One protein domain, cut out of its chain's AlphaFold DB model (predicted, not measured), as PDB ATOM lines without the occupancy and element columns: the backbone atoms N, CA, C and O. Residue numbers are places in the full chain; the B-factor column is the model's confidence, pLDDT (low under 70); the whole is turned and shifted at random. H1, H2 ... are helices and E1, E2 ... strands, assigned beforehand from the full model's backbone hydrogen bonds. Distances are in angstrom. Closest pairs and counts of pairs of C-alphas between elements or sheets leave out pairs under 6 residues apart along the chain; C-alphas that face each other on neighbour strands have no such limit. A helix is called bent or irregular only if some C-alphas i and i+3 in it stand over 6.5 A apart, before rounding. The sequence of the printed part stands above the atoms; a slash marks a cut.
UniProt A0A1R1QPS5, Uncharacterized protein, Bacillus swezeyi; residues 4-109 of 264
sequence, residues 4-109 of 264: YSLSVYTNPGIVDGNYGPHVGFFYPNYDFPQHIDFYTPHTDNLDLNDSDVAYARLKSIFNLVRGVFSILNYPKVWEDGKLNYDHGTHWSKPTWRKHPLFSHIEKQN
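This is residues 4 to 109 of the 264 residues of an uncharacterized protein of Bacillus swezeyi (UniProt A0A1R1QPS5). A small twisted sheet of four strands, E2, E3, E1 and E4, has one long helix, H1, slanting over one face, and a short helix, H2, packs on H1 on the side away from the sheet. No named helix covers the other face of the sheet. The printed part has 106 residues, with elements in the order E1, E2, E3, H1, E4, H2: two named helices and four named strands, a mixed class. The sheet's order is E2, E3, E1, E4, all antiparallel. The whole is compact, with a radius of gyration of the C-alphas of 13.4 A and spans of 34 by 34 by 23 A.

E1, residues 4 to 10, is an inner strand, antiparallel to E4, residues 77 to 86, at 152 degrees; N 7 and O 82 are within hydrogen-bond range at 2.9 A. E4, an edge strand, bends by 76 degrees at residue 81. E1 is also antiparallel to E3, residues 36 to 39, at 145 degrees, with N 8 and O 36 at 2.8 A. E3 forms a hairpin with the other edge strand, E2, residues 24 to 26, with N 37 and O 26 at 2.8 A. From edge to edge the strands' lines turn by 97 degrees. H1, residues 48 to 71, is on the sheet at a height over the sheet of 8.1 A, over E1 and E4. On the local plane it stands at 30.4 degrees to E4, only just slantwise to the strands. The closest C-alphas of H1 and E1 are those of Leu 58 and Leu 6, 6.4 A apart. E3, H1 and E4 form a split strand-helix-strand unit, two strands running the same way with E1 between them in the sheet; its crossover is right-handed. H2, residues 100 to 108, is not on the sheet and touches H1, with residues 52 to 60 of H1 alone; the closest C-alphas, of Ala 56 and Ser 103, are 5.0 A apart. Their tilt is steep, 48 degrees, the same way. In H2 every O i to N i+4 pair is within hydrogen-bond range; in H1, 18 of 20 are.

E1 begins at C-alpha 4, (249.645, 159.138, 283.235), and is 19.3 A long. E2 and E3 follow, 6.0 and 9.5 A. H1, 34.3 A, ends at C-alpha 71, (248.748, 156.318, 256.578); it is irregular, with C-alphas 49 and 52 8.1 A apart, and has a kink of 39 degrees near residue 55. E4 is 22.2 A long, and H2, 12.7 A, ends at C-alpha 108, (235.604, 163.776, 270.065).

The two farthest C-alphas, of Asp 31 and Gln 108, are 38.5 A apart. The printed part has no cut. The links E1 to E2 and E4 to H2 are long, and that from H1 to E4 is tight. Mean pLDDT of the printed part is 71.4; residues 9 to 45 and residue 88 are under 70.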
ATOM      1  N   TYR A   4     250.040 160.473 283.677       78.62
ATOM      2  CA  TYR A   4     249.645 159.138 283.235       78.62
ATOM      3  C   TYR A   4     250.384 158.713 281.964       78.62
ATOM      4  O   TYR A   4     250.526 159.506 281.030       78.62
ATOM      5  N   SER A   5     250.745 157.432 281.886       75.94
ATOM      6  CA  SER A   5     251.240 156.786 280.670       75.94
ATOM      7  C   SER A   5     250.465 155.508 280.348       75.94
ATOM      8  O   SER A   5     249.987 154.797 281.235       75.94
ATOM      9  N   LEU A   6     250.325 155.220 279.054       76.19
ATOM     10  CA  LEU A   6     249.706 153.994 278.550       76.19
ATOM     11  C   LEU A   6     250.794 153.108 277.953       76.19
ATOM     12  O   LEU A   6     251.498 153.537 277.037       76.19
ATOM     13  N   SER A   7     250.905 151.870 278.426       73.25
ATOM     14  CA  SER A   7     251.849 150.917 277.849       73.25
ATOM     15  C   SER A   7     251.337 150.380 276.513       73.25
ATOM     16  O   SER A   7     250.155 150.050 276.345       73.25
ATOM     17  N   VAL A   8     252.250 150.263 275.556       71.31
ATOM     18  CA  VAL A   8     251.997 149.789 274.198       71.31
ATOM     19  C   VAL A   8     252.992 148.690 273.819       71.31
ATOM     20  O   VAL A   8     254.129 148.646 274.292       71.31
ATOM     21  N   TYR A   9     252.558 147.802 272.933       68.69
ATOM     22  CA  TYR A   9     253.388 146.817 272.256       68.69
ATOM     23  C   TYR A   9     253.759 147.311 270.860       68.69
ATOM     24  O   TYR A   9     252.903 147.747 270.080       68.69
ATOM     25  N   THR A  10     255.032 147.163 270.505       60.84
ATOM     26  CA  THR A  10     255.516 147.370 269.136       60.84
ATOM     27  C   THR A  10     256.313 146.158 268.681       60.84
ATOM     28  O   THR A  10     256.736 145.330 269.487       60.84
ATOM     29  N   ASN A  11     256.534 146.046 267.371       53.62
ATOM     30  CA  ASN A  11     257.491 145.078 266.842       53.62
ATOM     31  C   ASN A  11     258.883 145.376 267.456       53.62
ATOM     32  O   ASN A  11     259.259 146.556 267.484       53.62
ATOM     33  N   PRO A  12     259.636 144.376 267.958       43.09
ATOM     34  CA  PRO A  12     260.961 144.598 268.535       43.09
ATOM     35  C   PRO A  12     261.884 145.225 267.480       43.09
ATOM     36  O   PRO A  12     262.150 144.619 266.445       43.09
ATOM     37  N   GLY A  13     262.323 146.467 267.709       41.03
ATOM     38  CA  GLY A  13     263.213 147.199 266.794       41.03
ATOM     39  C   GLY A  13     262.936 148.698 266.636       41.03
ATOM     40  O   GLY A  13     263.748 149.394 266.036       41.03
ATOM     41  N   ILE A  14     261.830 149.222 267.176       47.56
ATOM     42  CA  ILE A  14     261.521 150.664 267.174       47.56
ATOM     43  C   ILE A  14     261.443 151.098 268.623       47.56
ATOM     44  O   ILE A  14     260.510 150.720 269.320       47.56
ATOM     45  N   VAL A  15     262.487 151.782 269.080       49.56
ATOM     46  CA  VAL A  15     262.806 151.818 270.510       49.56
ATOM     47  C   VAL A  15     262.528 153.173 271.141       49.56
ATOM     48  O   VAL A  15     262.109 153.183 272.284       49.56
ATOM     49  N   ASP A  16     262.614 154.290 270.416       47.94
ATOM     50  CA  ASP A  16     262.349 155.609 270.996       47.94
ATOM     51  C   ASP A  16     261.856 156.594 269.936       47.94
ATOM     52  O   ASP A  16     262.371 156.647 268.814       47.94
ATOM     53  N   GLY A  17     260.850 157.393 270.291       45.66
ATOM     54  CA  GLY A  17     260.303 158.411 269.404       45.66
ATOM     55  C   GLY A  17     259.630 159.530 270.184       45.66
ATOM     56  O   GLY A  17     258.538 159.355 270.720       45.66
ATOM     57  N   ASN A  18     260.270 160.699 270.216       50.47
ATOM     58  CA  ASN A  18     259.629 161.946 270.612       50.47
ATOM     59  C   ASN A  18     259.002 162.562 269.355       50.47
ATOM     60  O   ASN A  18     259.699 163.113 268.502       50.47
ATOM     61  N   TYR A  19     257.688 162.426 269.220       50.50
ATOM     62  CA  TYR A  19     256.943 162.853 268.039       50.50
ATOM     63  C   TYR A  19     256.399 164.282 268.152       50.50
ATOM     64  O   TYR A  19     255.461 164.671 267.453       50.50
ATOM     65  N   GLY A  20     257.015 165.069 269.028       45.84
ATOM     66  CA  GLY A  20     256.616 166.417 269.378       45.84
ATOM     67  C   GLY A  20     256.524 166.559 270.894       45.84
ATOM     68  O   GLY A  20     256.486 165.563 271.614       45.84
ATOM     69  N   PRO A  21     256.414 167.796 271.404       42.78
ATOM     70  CA  PRO A  21     256.498 168.080 272.838       42.78
ATOM     71  C   PRO A  21     255.410 167.408 273.687       42.78
ATOM     72  O   PRO A  21     255.432 167.556 274.905       42.78
ATOM     73  N   HIS A  22     254.465 166.712 273.046       51.97
ATOM     74  CA  HIS A  22     253.272 166.168 273.663       51.97
ATOM     75  C   HIS A  22     253.030 164.677 273.413       51.97
ATOM     76  O   HIS A  22     252.072 164.137 273.945       51.97
ATOM     77  N   VAL A  23     253.839 164.006 272.597       54.94
ATOM     78  CA  VAL A  23     253.690 162.572 272.330       54.94
ATOM     79  C   VAL A  23     255.075 161.966 272.307       54.94
ATOM     80  O   VAL A  23     255.838 162.182 271.364       54.94
ATOM     81  N   GLY A  24     255.397 161.206 273.343       57.09
ATOM     82  CA  GLY A  24     256.626 160.435 273.387       57.09
ATOM     83  C   GLY A  24     256.334 158.969 273.632       57.09
ATOM     84  O   GLY A  24     255.460 158.626 274.421       57.09
ATOM     85  N   PHE A  25     257.062 158.124 272.923       59.06
ATOM     86  CA  PHE A  25     257.166 156.701 273.183       59.06
ATOM     87  C   PHE A  25     258.499 156.508 273.889       59.06
ATOM     88  O   PHE A  25     259.540 156.844 273.317       59.06
ATOM     89  N   PHE A  26     258.445 156.042 275.130       55.16
ATOM     90  CA  PHE A  26     259.603 155.922 276.002       55.16
ATOM     91  C   PHE A  26     259.816 154.478 276.417       55.16
ATOM     92  O   PHE A  26     258.856 153.754 276.677       55.16
ATOM     93  N   TYR A  27     261.079 154.093 276.549       54.50
ATOM     94  CA  TYR A  27     261.467 152.861 277.214       54.50
ATOM     95  C   TYR A  27     261.734 153.100 278.707       54.50
ATOM     96  O   TYR A  27     262.655 153.849 279.045       54.50
ATOM     97  N   PRO A  28     261.021 152.436 279.629       43.62
ATOM     98  CA  PRO A  28     261.433 152.361 281.016       43.62
ATOM     99  C   PRO A  28     262.319 151.123 281.156       43.62
ATOM    100  O   PRO A  28     261.810 150.019 281.330       43.62
ATOM    101  N   ASN A  29     263.641 151.253 281.056       47.12
ATOM    102  CA  ASN A  29     264.500 150.123 281.403       47.12
ATOM    103  C   ASN A  29     265.294 150.398 282.665       47.12
ATOM    104  O   ASN A  29     266.039 151.373 282.727       47.12
ATOM    105  N   TYR A  30     265.191 149.470 283.616       39.84
ATOM    106  CA  TYR A  30     266.351 149.141 284.428       39.84
ATOM    107  C   TYR A  30     266.921 147.742 284.159       39.84
ATOM    108  O   TYR A  30     268.100 147.640 284.421       39.84
ATOM    109  N   ASP A  31     266.219 146.739 283.574       36.88
ATOM    110  CA  ASP A  31     266.842 145.425 283.210       36.88
ATOM    111  C   ASP A  31     265.991 144.441 282.321       36.88
ATOM    112  O   ASP A  31     266.143 143.227 282.408       36.88
ATOM    113  N   PHE A  32     265.140 144.936 281.401       28.91
ATOM    114  CA  PHE A  32     264.271 144.223 280.415       28.91
ATOM    115  C   PHE A  32     263.140 143.337 281.011       28.91
ATOM    116  O   PHE A  32     263.364 142.621 281.981       28.91
ATOM    117  N   PRO A  33     261.894 143.343 280.467       36.44
ATOM    118  CA  PRO A  33     261.525 143.309 279.052       36.44
ATOM    119  C   PRO A  33     260.758 144.540 278.542       36.44
ATOM    120  O   PRO A  33     260.298 145.407 279.273       36.44
ATOM    121  N   GLN A  34     260.679 144.557 277.218       49.16
ATOM    122  CA  GLN A  34     260.348 145.635 276.299       49.16
ATOM    123  C   GLN A  34     258.916 146.171 276.456       49.16
ATOM    124  O   GLN A  34     257.975 145.575 275.932       49.16
ATOM    125  N   HIS A  35     258.755 147.313 277.122       48.12
ATOM    126  CA  HIS A  35     257.501 148.064 277.134       48.12
ATOM    127  C   HIS A  35     257.762 149.479 276.648       48.12
ATOM    128  O   HIS A  35     258.740 150.105 277.040       48.12
ATOM    129  N   ILE A  36     256.901 149.955 275.758       49.81
ATOM    130  CA  ILE A  36     256.944 151.332 275.306       49.81
ATOM    131  C   ILE A  36     255.797 152.042 275.999       49.81
ATOM    132  O   ILE A  36     254.642 151.658 275.842       49.81
ATOM    133  N   ASP A  37     256.121 153.061 276.774       49.06
ATOM    134  CA  ASP A  37     255.134 153.888 277.438       49.06
ATOM    135  C   ASP A  37     254.891 155.135 276.598       49.06
ATOM    136  O   ASP A  37     255.805 155.889 276.258       49.06
ATOM    137  N   PHE A  38     253.630 155.329 276.233       53.47
ATOM    138  CA  PHE A  38     253.164 156.556 275.618       53.47
ATOM    139  C   PHE A  38     252.957 157.602 276.720       53.47
ATOM    140  O   PHE A  38     252.107 157.411 277.593       53.47
ATOM    141  N   TYR A  39     253.712 158.700 276.679       51.97
ATOM    142  CA  TYR A  39     253.535 159.852 277.565       51.97
ATOM    143  C   TYR A  39     253.057 161.066 276.781       51.97
ATOM    144  O   TYR A  39     253.566 161.395 275.701       51.97
ATOM    145  N   THR A  40     252.077 161.739 277.373       53.09
ATOM    146  CA  THR A  40     251.550 162.985 276.863       53.09
ATOM    147  C   THR A  40     251.258 163.963 278.003       53.09
ATOM    148  O   THR A  40     250.543 163.606 278.932       53.09
ATOM    149  N   PRO A  41     251.723 165.219 277.927       51.91
ATOM    150  CA  PRO A  41     251.409 166.263 278.896       51.91
ATOM    151  C   PRO A  41     249.925 166.680 278.858       51.91
ATOM    152  O   PRO A  41     249.518 167.557 279.609       51.91
ATOM    153  N   HIS A  42     249.090 166.064 278.002       54.88
ATOM    154  CA  HIS A  42     247.624 166.177 278.053       54.88
ATOM    155  C   HIS A  42     247.004 165.482 279.292       54.88
ATOM    156  O   HIS A  42     245.793 165.586 279.498       54.88
ATOM    157  N   THR A  43     247.795 164.742 280.088       54.47
ATOM    158  CA  THR A  43     247.346 164.044 281.312       54.47
ATOM    159  C   THR A  43     247.902 164.624 282.611       54.47
ATOM    160  O   THR A  43     247.513 164.156 283.678       54.47
ATOM    161  N   ASP A  44     248.745 165.661 282.553       54.56
ATOM    162  CA  ASP A  44     249.396 166.241 283.741       54.56
ATOM    163  C   ASP A  44     248.404 166.962 284.686       54.56
ATOM    164  O   ASP A  44     248.764 167.312 285.807       54.56
ATOM    165  N   ASN A  45     247.152 167.165 284.251       64.25
ATOM    166  CA  ASN A  45     246.079 167.793 285.034       64.25
ATOM    167  C   ASN A  45     245.102 166.789 285.677       64.25
ATOM    168  O   ASN A  45     244.147 167.220 286.321       64.25
ATOM    169  N   LEU A  46     245.277 165.482 285.449       75.31
ATOM    170  CA  LEU A  46     244.406 164.446 286.008       75.31
ATOM    171  C   LEU A  46     245.048 163.853 287.261       75.31
ATOM    172  O   LEU A  46     246.194 163.400 287.222       75.31
ATOM    173  N   ASP A  47     244.294 163.826 288.357       79.75
ATOM    174  CA  ASP A  47     244.747 163.225 289.607       79.75
ATOM    175  C   ASP A  47     244.612 161.700 289.543       79.75
ATOM    176  O   ASP A  47     243.860 161.168 288.734       79.75
ATOM    177  N   LEU A  48     245.269 160.978 290.461       80.44
ATOM    178  CA  LEU A  48     245.261 159.505 290.518       80.44
ATOM    179  C   LEU A  48     243.847 158.874 290.468       80.44
ATOM    180  O   LEU A  48     243.687 157.743 289.999       80.44
ATOM    181  N   ASN A  49     242.833 159.593 290.960       85.12
ATOM    182  CA  ASN A  49     241.439 159.145 291.002       85.12
ATOM    183  C   ASN A  49     240.726 159.220 289.640       85.12
ATOM    184  O   ASN A  49     239.666 158.617 289.483       85.12
ATOM    185  N   ASP A  50     241.308 159.901 288.656       86.75
ATOM    186  CA  ASP A  50     240.747 160.093 287.317       86.75
ATOM    187  C   ASP A  50     241.230 159.022 286.325       86.75
ATOM    188  O   ASP A  50     241.242 159.231 285.110       86.75
ATOM    189  N   SER A  51     241.625 157.845 286.819       87.69
ATOM    190  CA  SER A  51     242.238 156.776 286.020       87.69
ATOM    191  C   SER A  51     241.373 156.310 284.841       87.69
ATOM    192  O   SER A  51     241.907 156.020 283.770       87.69
ATOM    193  N   ASP A  52     240.046 156.284 284.995       89.94
ATOM    194  CA  ASP A  52     239.102 155.931 283.925       89.94
ATOM    195  C   ASP A  52     239.112 156.964 282.786       89.94
ATOM    196  O   ASP A  52     239.084 156.604 281.603       89.94
ATOM    197  N   VAL A  53     239.170 158.253 283.140       87.81
ATOM    198  CA  VAL A  53     239.240 159.373 282.190       87.81
ATOM    199  C   VAL A  53     240.612 159.395 281.526       87.81
ATOM    200  O   VAL A  53     240.699 159.453 280.299       87.81
ATOM    201  N   ALA A  54     241.679 159.250 282.315       85.81
ATOM    202  CA  ALA A  54     243.049 159.191 281.828       85.81
ATOM    203  C   ALA A  54     243.244 158.047 280.826       85.81
ATOM    204  O   ALA A  54     243.803 158.259 279.749       85.81
ATOM    205  N   TYR A  55     242.720 156.853 281.126       87.00
ATOM    206  CA  TYR A  55     242.745 155.730 280.192       87.00
ATOM    207  C   TYR A  55     242.001 156.058 278.893       87.00
ATOM    208  O   TYR A  55     242.544 155.862 277.806       87.00
ATOM    209  N   ALA A  56     240.770 156.579 278.983       89.44
ATOM    210  CA  ALA A  56     239.970 156.932 277.812       89.44
ATOM    211  C   ALA A  56     240.661 157.986 276.927       89.44
ATOM    212  O   ALA A  56     240.689 157.837 275.703       89.44
ATOM    213  N   ARG A  57     241.276 159.002 277.540       86.88
ATOM    214  CA  ARG A  57     242.052 160.045 276.862       86.88
ATOM    215  C   ARG A  57     243.274 159.479 276.157       86.88
ATOM    216  O   ARG A  57     243.422 159.645 274.946       86.88
ATOM    217  N   LEU A  58     244.125 158.763 276.891       84.88
ATOM    218  CA  LEU A  58     245.345 158.165 276.347       84.88
ATOM    219  C   LEU A  58     245.031 157.185 275.221       84.88
ATOM    220  O   LEU A  58     245.693 157.207 274.186       84.88
ATOM    221  N   LYS A  59     243.968 156.388 275.372       87.25
ATOM    222  CA  LYS A  59     243.470 155.498 274.324       87.25
ATOM    223  C   LYS A  59     243.071 156.265 273.064       87.25
ATOM    224  O   LYS A  59     243.427 155.845 271.960       87.25
ATOM    225  N   SER A  60     242.330 157.361 273.210       89.38
ATOM    226  CA  SER A  60     241.905 158.200 272.085       89.38
ATOM    227  C   SER A  60     243.099 158.814 271.363       89.38
ATOM    228  O   SER A  60     243.195 158.702 270.143       89.38
ATOM    229  N   ILE A  61     244.067 159.366 272.097       87.00
ATOM    230  CA  ILE A  61     245.284 159.928 271.498       87.00
ATOM    231  C   ILE A  61     246.098 158.830 270.804       87.00
ATOM    232  O   ILE A  61     246.509 158.994 269.656       87.00
ATOM    233  N   PHE A  62     246.272 157.679 271.452       86.38
ATOM    234  CA  PHE A  62     246.969 156.533 270.879       86.38
ATOM    235  C   PHE A  62     246.322 156.045 269.575       86.38
ATOM    236  O   PHE A  62     247.024 155.747 268.608       86.38
ATOM    237  N   ASN A  63     244.990 156.012 269.504       88.56
ATOM    238  CA  ASN A  63     244.272 155.686 268.273       88.56
ATOM    239  C   ASN A  63     244.579 156.692 267.152       88.56
ATOM    240  O   ASN A  63     244.858 156.275 266.030       88.56
ATOM    241  N   LEU A  64     244.604 157.994 267.449       90.38
ATOM    242  CA  LEU A  64     244.983 159.021 266.472       90.38
ATOM    243  C   LEU A  64     246.428 158.834 265.987       90.38
ATOM    244  O   LEU A  64     246.690 158.905 264.784       90.38
ATOM    245  N   VAL A  65     247.357 158.518 266.894       86.50
ATOM    246  CA  VAL A  65     248.755 158.218 266.544       86.50
ATOM    247  C   VAL A  65     248.850 156.980 265.651       86.50
ATOM    248  O   VAL A  65     249.517 157.031 264.617       86.50
ATOM    249  N   ARG A  66     248.135 155.894 265.985       87.06
ATOM    250  CA  ARG A  66     248.034 154.682 265.148       87.06
ATOM    251  C   ARG A  66     247.512 154.995 263.754       87.06
ATOM    252  O   ARG A  66     248.035 154.467 262.773       87.06
ATOM    253  N   GLY A  67     246.503 155.853 263.663       91.62
ATOM    254  CA  GLY A  67     245.946 156.299 262.397       91.62
ATOM    255  C   GLY A  67     246.987 157.008 261.527       91.62
ATOM    256  O   GLY A  67     247.196 156.610 260.379       91.62
ATOM    257  N   VAL A  68     247.716 157.975 262.097       90.06
ATOM    258  CA  VAL A  68     248.806 158.680 261.398       90.06
ATOM    259  C   VAL A  68     249.938 157.721 261.010       90.06
ATOM    260  O   VAL A  68     250.407 157.760 259.874       90.06
ATOM    261  N   PHE A  69     250.349 156.810 261.898       87.75
ATOM    262  CA  PHE A  69     251.348 155.783 261.577       87.75
ATOM    263  C   PHE A  69     250.910 154.936 260.383       87.75
ATOM    264  O   PHE A  69     251.684 154.732 259.449       87.75
ATOM    265  N   SER A  70     249.655 154.486 260.385       90.50
ATOM    266  CA  SER A  70     249.112 153.637 259.332       90.50
ATOM    267  C   SER A  70     249.160 154.319 257.963       90.50
ATOM    268  O   SER A  70     249.660 153.717 257.008       90.50
ATOM    269  N   ILE A  71     248.719 155.580 257.854       94.00
ATOM    270  CA  ILE A  71     248.748 156.318 256.578       94.00
ATOM    271  C   ILE A  71     250.164 156.704 256.137       94.00
ATOM    272  O   ILE A  71     250.415 156.827 254.943       94.00
ATOM    273  N   LEU A  72     251.109 156.825 257.074       89.38
ATOM    274  CA  LEU A  72     252.522 157.086 256.779       89.38
ATOM    275  C   LEU A  72     253.355 155.822 256.533       89.38
ATOM    276  O   LEU A  72     254.558 155.935 256.301       89.38
ATOM    277  N   ASN A  73     252.736 154.636 256.541       85.50
ATOM    278  CA  ASN A  73     253.423 153.341 256.440       85.50
ATOM    279  C   ASN A  73     254.443 153.095 257.563       85.50
ATOM    280  O   ASN A  73     255.418 152.367 257.374       85.50
ATOM    281  N   TYR A  74     254.229 153.686 258.737       81.56
ATOM    282  CA  TYR A  74     255.017 153.352 259.913       81.56
ATOM    283  C   TYR A  74     254.564 152.016 260.511       81.56
ATOM    284  O   TYR A  74     253.420 151.594 260.305       81.56
ATOM    285  N   PRO A  75     255.451 151.320 261.239       76.12
ATOM    286  CA  PRO A  75     255.129 150.009 261.787       76.12
ATOM    287  C   PRO A  75     253.970 150.059 262.781       76.12
ATOM    288  O   PRO A  75     253.770 151.043 263.487       76.12
ATOM    289  N   LYS A  76     253.184 148.982 262.823       74.19
ATOM    290  CA  LYS A  76     251.989 148.919 263.668       74.19
ATOM    291  C   LYS A  76     252.372 148.931 265.147       74.19
ATOM    292  O   LYS A  76     253.278 148.212 265.567       74.19
ATOM    293  N   VAL A  77     251.611 149.701 265.914       72.75
ATOM    294  CA  VAL A  77     251.675 149.759 267.375       72.75
ATOM    295  C   VAL A  77     250.312 149.359 267.944       72.75
ATOM    296  O   VAL A  77     249.275 149.670 267.347       72.75
ATOM    297  N   TRP A  78     250.312 148.648 269.069       76.00
ATOM    298  CA  TRP A  78     249.112 148.133 269.740       76.00
ATOM    299  C   TRP A  78     249.134 148.526 271.211       76.00
ATOM    300  O   TRP A  78     250.208 148.612 271.785       76.00
ATOM    301  N   GLU A  79     247.986 148.774 271.837       76.94
ATOM    302  CA  GLU A  79     247.990 149.021 273.283       76.94
ATOM    303  C   GLU A  79     248.127 147.708 274.058       76.94
ATOM    304  O   GLU A  79     247.628 146.675 273.613       76.94
ATOM    305  N   ASP A  80     248.743 147.766 275.238       73.31
ATOM    306  CA  ASP A  80     248.752 146.675 276.227       73.31
ATOM    307  C   ASP A  80     247.587 146.805 277.228       73.31
ATOM    308  O   ASP A  80     247.305 145.907 278.013       73.31
ATOM    309  N   GLY A  81     246.895 147.951 277.242       72.44
ATOM    310  CA  GLY A  81     245.836 148.235 278.213       72.44
ATOM    311  C   GLY A  81     246.350 148.446 279.646       72.44
ATOM    312  O   GLY A  81     245.559 148.553 280.582       72.44
ATOM    313  N   LYS A  82     247.667 148.521 279.857       80.62
ATOM    314  CA  LYS A  82     248.246 148.853 281.164       80.62
ATOM    315  C   LYS A  82     248.406 150.361 281.288       80.62
ATOM    316  O   LYS A  82     249.009 150.994 280.427       80.62
ATOM    317  N   LEU A  83     247.857 150.907 282.367       80.69
ATOM    318  CA  LEU A  83     247.956 152.315 282.726       80.69
ATOM    319  C   LEU A  83     248.953 152.455 283.877       80.69
ATOM    320  O   LEU A  83     248.842 151.739 284.876       80.69
ATOM    321  N   ASN A  84     249.898 153.378 283.745       81.00
ATOM    322  CA  ASN A  84     250.817 153.745 284.814       81.00
ATOM    323  C   ASN A  84     250.620 155.221 285.168       81.00
ATOM    324  O   ASN A  84     250.214 156.024 284.327       81.00
ATOM    325  N   TYR A  85     250.903 155.570 286.417       79.44
ATOM    326  CA  TYR A  85     250.913 156.948 286.891       79.44
ATOM    327  C   TYR A  85     252.262 157.244 287.541       79.44
ATOM    328  O   TYR A  85     252.651 156.586 288.509       79.44
ATOM    329  N   ASP A  86     252.989 158.209 286.990       78.31
ATOM    330  CA  ASP A  86     254.218 158.730 287.575       78.31
ATOM    331  C   ASP A  86     253.851 159.792 288.615       78.31
ATOM    332  O   ASP A  86     253.198 160.784 288.305       78.31
ATOM    333  N   HIS A  87     254.283 159.608 289.859       73.75
ATOM    334  CA  HIS A  87     254.158 160.611 290.920       73.75
ATOM    335  C   HIS A  87     255.316 161.634 290.898       73.75
ATOM    336  O   HIS A  87     255.451 162.449 291.810       73.75
ATOM    337  N   GLY A  88     256.208 161.561 289.908       69.25
ATOM    338  CA  GLY A  88     257.454 162.318 289.788       69.25
ATOM    339  C   GLY A  88     258.611 161.769 290.629       69.25
ATOM    340  O   GLY A  88     259.734 162.253 290.513       69.25
ATOM    341  N   THR A  89     258.347 160.789 291.496       70.75
ATOM    342  CA  THR A  89     259.340 160.134 292.374       70.75
ATOM    343  C   THR A  89     259.232 158.611 292.364       70.75
ATOM    344  O   THR A  89     260.185 157.926 292.728       70.75
ATOM    345  N   HIS A  90     258.077 158.075 291.975       71.56
ATOM    346  CA  HIS A  90     257.782 156.650 291.903       71.56
ATOM    347  C   HIS A  90     256.577 156.422 290.988       71.56
ATOM    348  O   HIS A  90     255.792 157.337 290.743       71.56
ATOM    349  N   TRP A  91     256.411 155.182 290.535       74.38
ATOM    350  CA  TRP A  91     255.319 154.775 289.656       74.38
ATOM    351  C   TRP A  91     254.243 154.020 290.431       74.38
ATOM    352  O   TRP A  91     254.552 153.191 291.290       74.38
ATOM    353  N   SER A  92     252.982 154.251 290.081       79.62
ATOM    354  CA  SER A  92     251.851 153.431 290.504       79.62
ATOM    355  C   SER A  92     251.116 152.845 289.297       79.62
ATOM    356  O   SER A  92     251.252 153.308 288.163       79.62
ATOM    357  N   LYS A  93     250.365 151.768 289.541       82.88
ATOM    358  CA  LYS A  93     249.561 151.055 288.537       82.88
ATOM    359  C   LYS A  93     248.085 151.189 288.903       82.88
ATOM    360  O   LYS A  93     247.535 150.264 289.509       82.88
ATOM    361  N   PRO A  94     247.467 152.355 288.651       83.88
ATOM    362  CA  PRO A  94     246.081 152.586 289.024       83.88
ATOM    363  C   PRO A  94     245.156 151.604 288.307       83.88
ATOM    364  O   PRO A  94     245.352 151.255 287.141       83.88
ATOM    365  N   THR A  95     244.120 151.161 289.015       86.38
ATOM    366  CA  THR A  95     243.031 150.413 288.395       86.38
ATOM    367  C   THR A  95     242.172 151.368 287.579       86.38
ATOM    368  O   THR A  95     241.940 152.508 287.974       86.38
ATOM    369  N   TRP A  96     241.702 150.897 286.430       87.88
ATOM    370  CA  TRP A  96     240.812 151.644 285.552       87.88
ATOM    371  C   TRP A  96     239.704 150.718 285.046       87.88
ATOM    372  O   TRP A  96     239.822 149.487 285.062       87.88
ATOM    373  N   ARG A  97     238.601 151.311 284.608       86.94
ATOM    374  CA  ARG A  97     237.445 150.644 284.023       86.94
ATOM    375  C   ARG A  97     237.081 151.330 282.721       86.94
ATOM    376  O   ARG A  97     237.063 152.551 282.599       86.94
ATOM    377  N   LYS A  98     236.738 150.523 281.719       83.88
ATOM    378  CA  LYS A  98     236.253 151.052 280.447       83.88
ATOM    379  C   LYS A  98     234.867 151.662 280.647       83.88
ATOM    380  O   LYS A  98     233.883 150.931 280.750       83.88
ATOM    381  N   HIS A  99     234.785 152.989 280.647       85.50
ATOM    382  CA  HIS A  99     233.513 153.701 280.694       85.50
ATOM    383  C   HIS A  99     233.115 154.197 279.287       85.50
ATOM    384  O   HIS A  99     233.854 154.991 278.690       85.50
ATOM    385  N   PRO A 100     231.957 153.780 278.729       84.69
ATOM    386  CA  PRO A 100     231.532 154.186 277.385       84.69
ATOM    387  C   PRO A 100     231.407 155.704 277.208       84.69
ATOM    388  O   PRO A 100     231.792 156.227 276.166       84.69
ATOM    389  N   LEU A 101     230.921 156.411 278.236       87.88
ATOM    390  CA  LEU A 101     230.782 157.872 278.206       87.88
ATOM    391  C   LEU A 101     232.134 158.583 278.049       87.88
ATOM    392  O   LEU A 101     232.287 159.373 277.125       87.88
ATOM    393  N   PHE A 102     233.122 158.267 278.894       86.75
ATOM    394  CA  PHE A 102     234.457 158.862 278.789       86.75
ATOM    395  C   PHE A 102     235.120 158.500 277.463       86.75
ATOM    396  O   PHE A 102     235.667 159.368 276.796       86.75
ATOM    397  N   SER A 103     234.962 157.250 277.011       86.06
ATOM    398  CA  SER A 103     235.451 156.830 275.691       86.06
ATOM    399  C   SER A 103     234.838 157.655 274.552       86.06
ATOM    400  O   SER A 103     235.516 157.940 273.573       86.06
ATOM    401  N   HIS A 104     233.559 158.030 274.654       87.12
ATOM    402  CA  HIS A 104     232.890 158.855 273.649       87.12
ATOM    403  C   HIS A 104     233.366 160.311 273.686       87.12
ATOM    404  O   HIS A 104     233.701 160.852 272.635       87.12
ATOM    405  N   ILE A 105     233.417 160.921 274.874       87.12
ATOM    406  CA  ILE A 105     233.844 162.315 275.070       87.12
ATOM    407  C   ILE A 105     235.287 162.496 274.588       87.12
ATOM    408  O   ILE A 105     235.551 163.308 273.704       87.12
ATOM    409  N   GLU A 106     236.204 161.672 275.093       88.25
ATOM    410  CA  GLU A 106     237.632 161.770 274.774       88.25
ATOM    411  C   GLU A 106     237.919 161.457 273.297       88.25
ATOM    412  O   GLU A 106     238.897 161.933 272.731       88.25
ATOM    413  N   LYS A 107     237.056 160.687 272.622       87.19
ATOM    414  CA  LYS A 107     237.193 160.440 271.182       87.19
ATOM    415  C   LYS A 107     236.866 161.677 270.338       87.19
ATOM    416  O   LYS A 107     237.465 161.840 269.277       87.19
ATOM    417  N   GLN A 108     235.946 162.537 270.782       85.88
ATOM    418  CA  GLN A 108     235.604 163.776 270.065       85.88
ATOM    419  C   GLN A 108     236.766 164.777 270.102       85.88
ATOM    420  O   GLN A 108     237.149 165.353 269.077       85.88
ATOM    421  N   ASN A 109     237.346 164.976 271.284       86.25
ATOM    422  CA  ASN A 109     238.534 165.798 271.455       86.25
ATOM    423  C   ASN A 109     239.303 165.391 272.722       86.25
ATOM    424  O   ASN A 109     238.877 165.763 273.811       86.25
TER     425      ASN A 109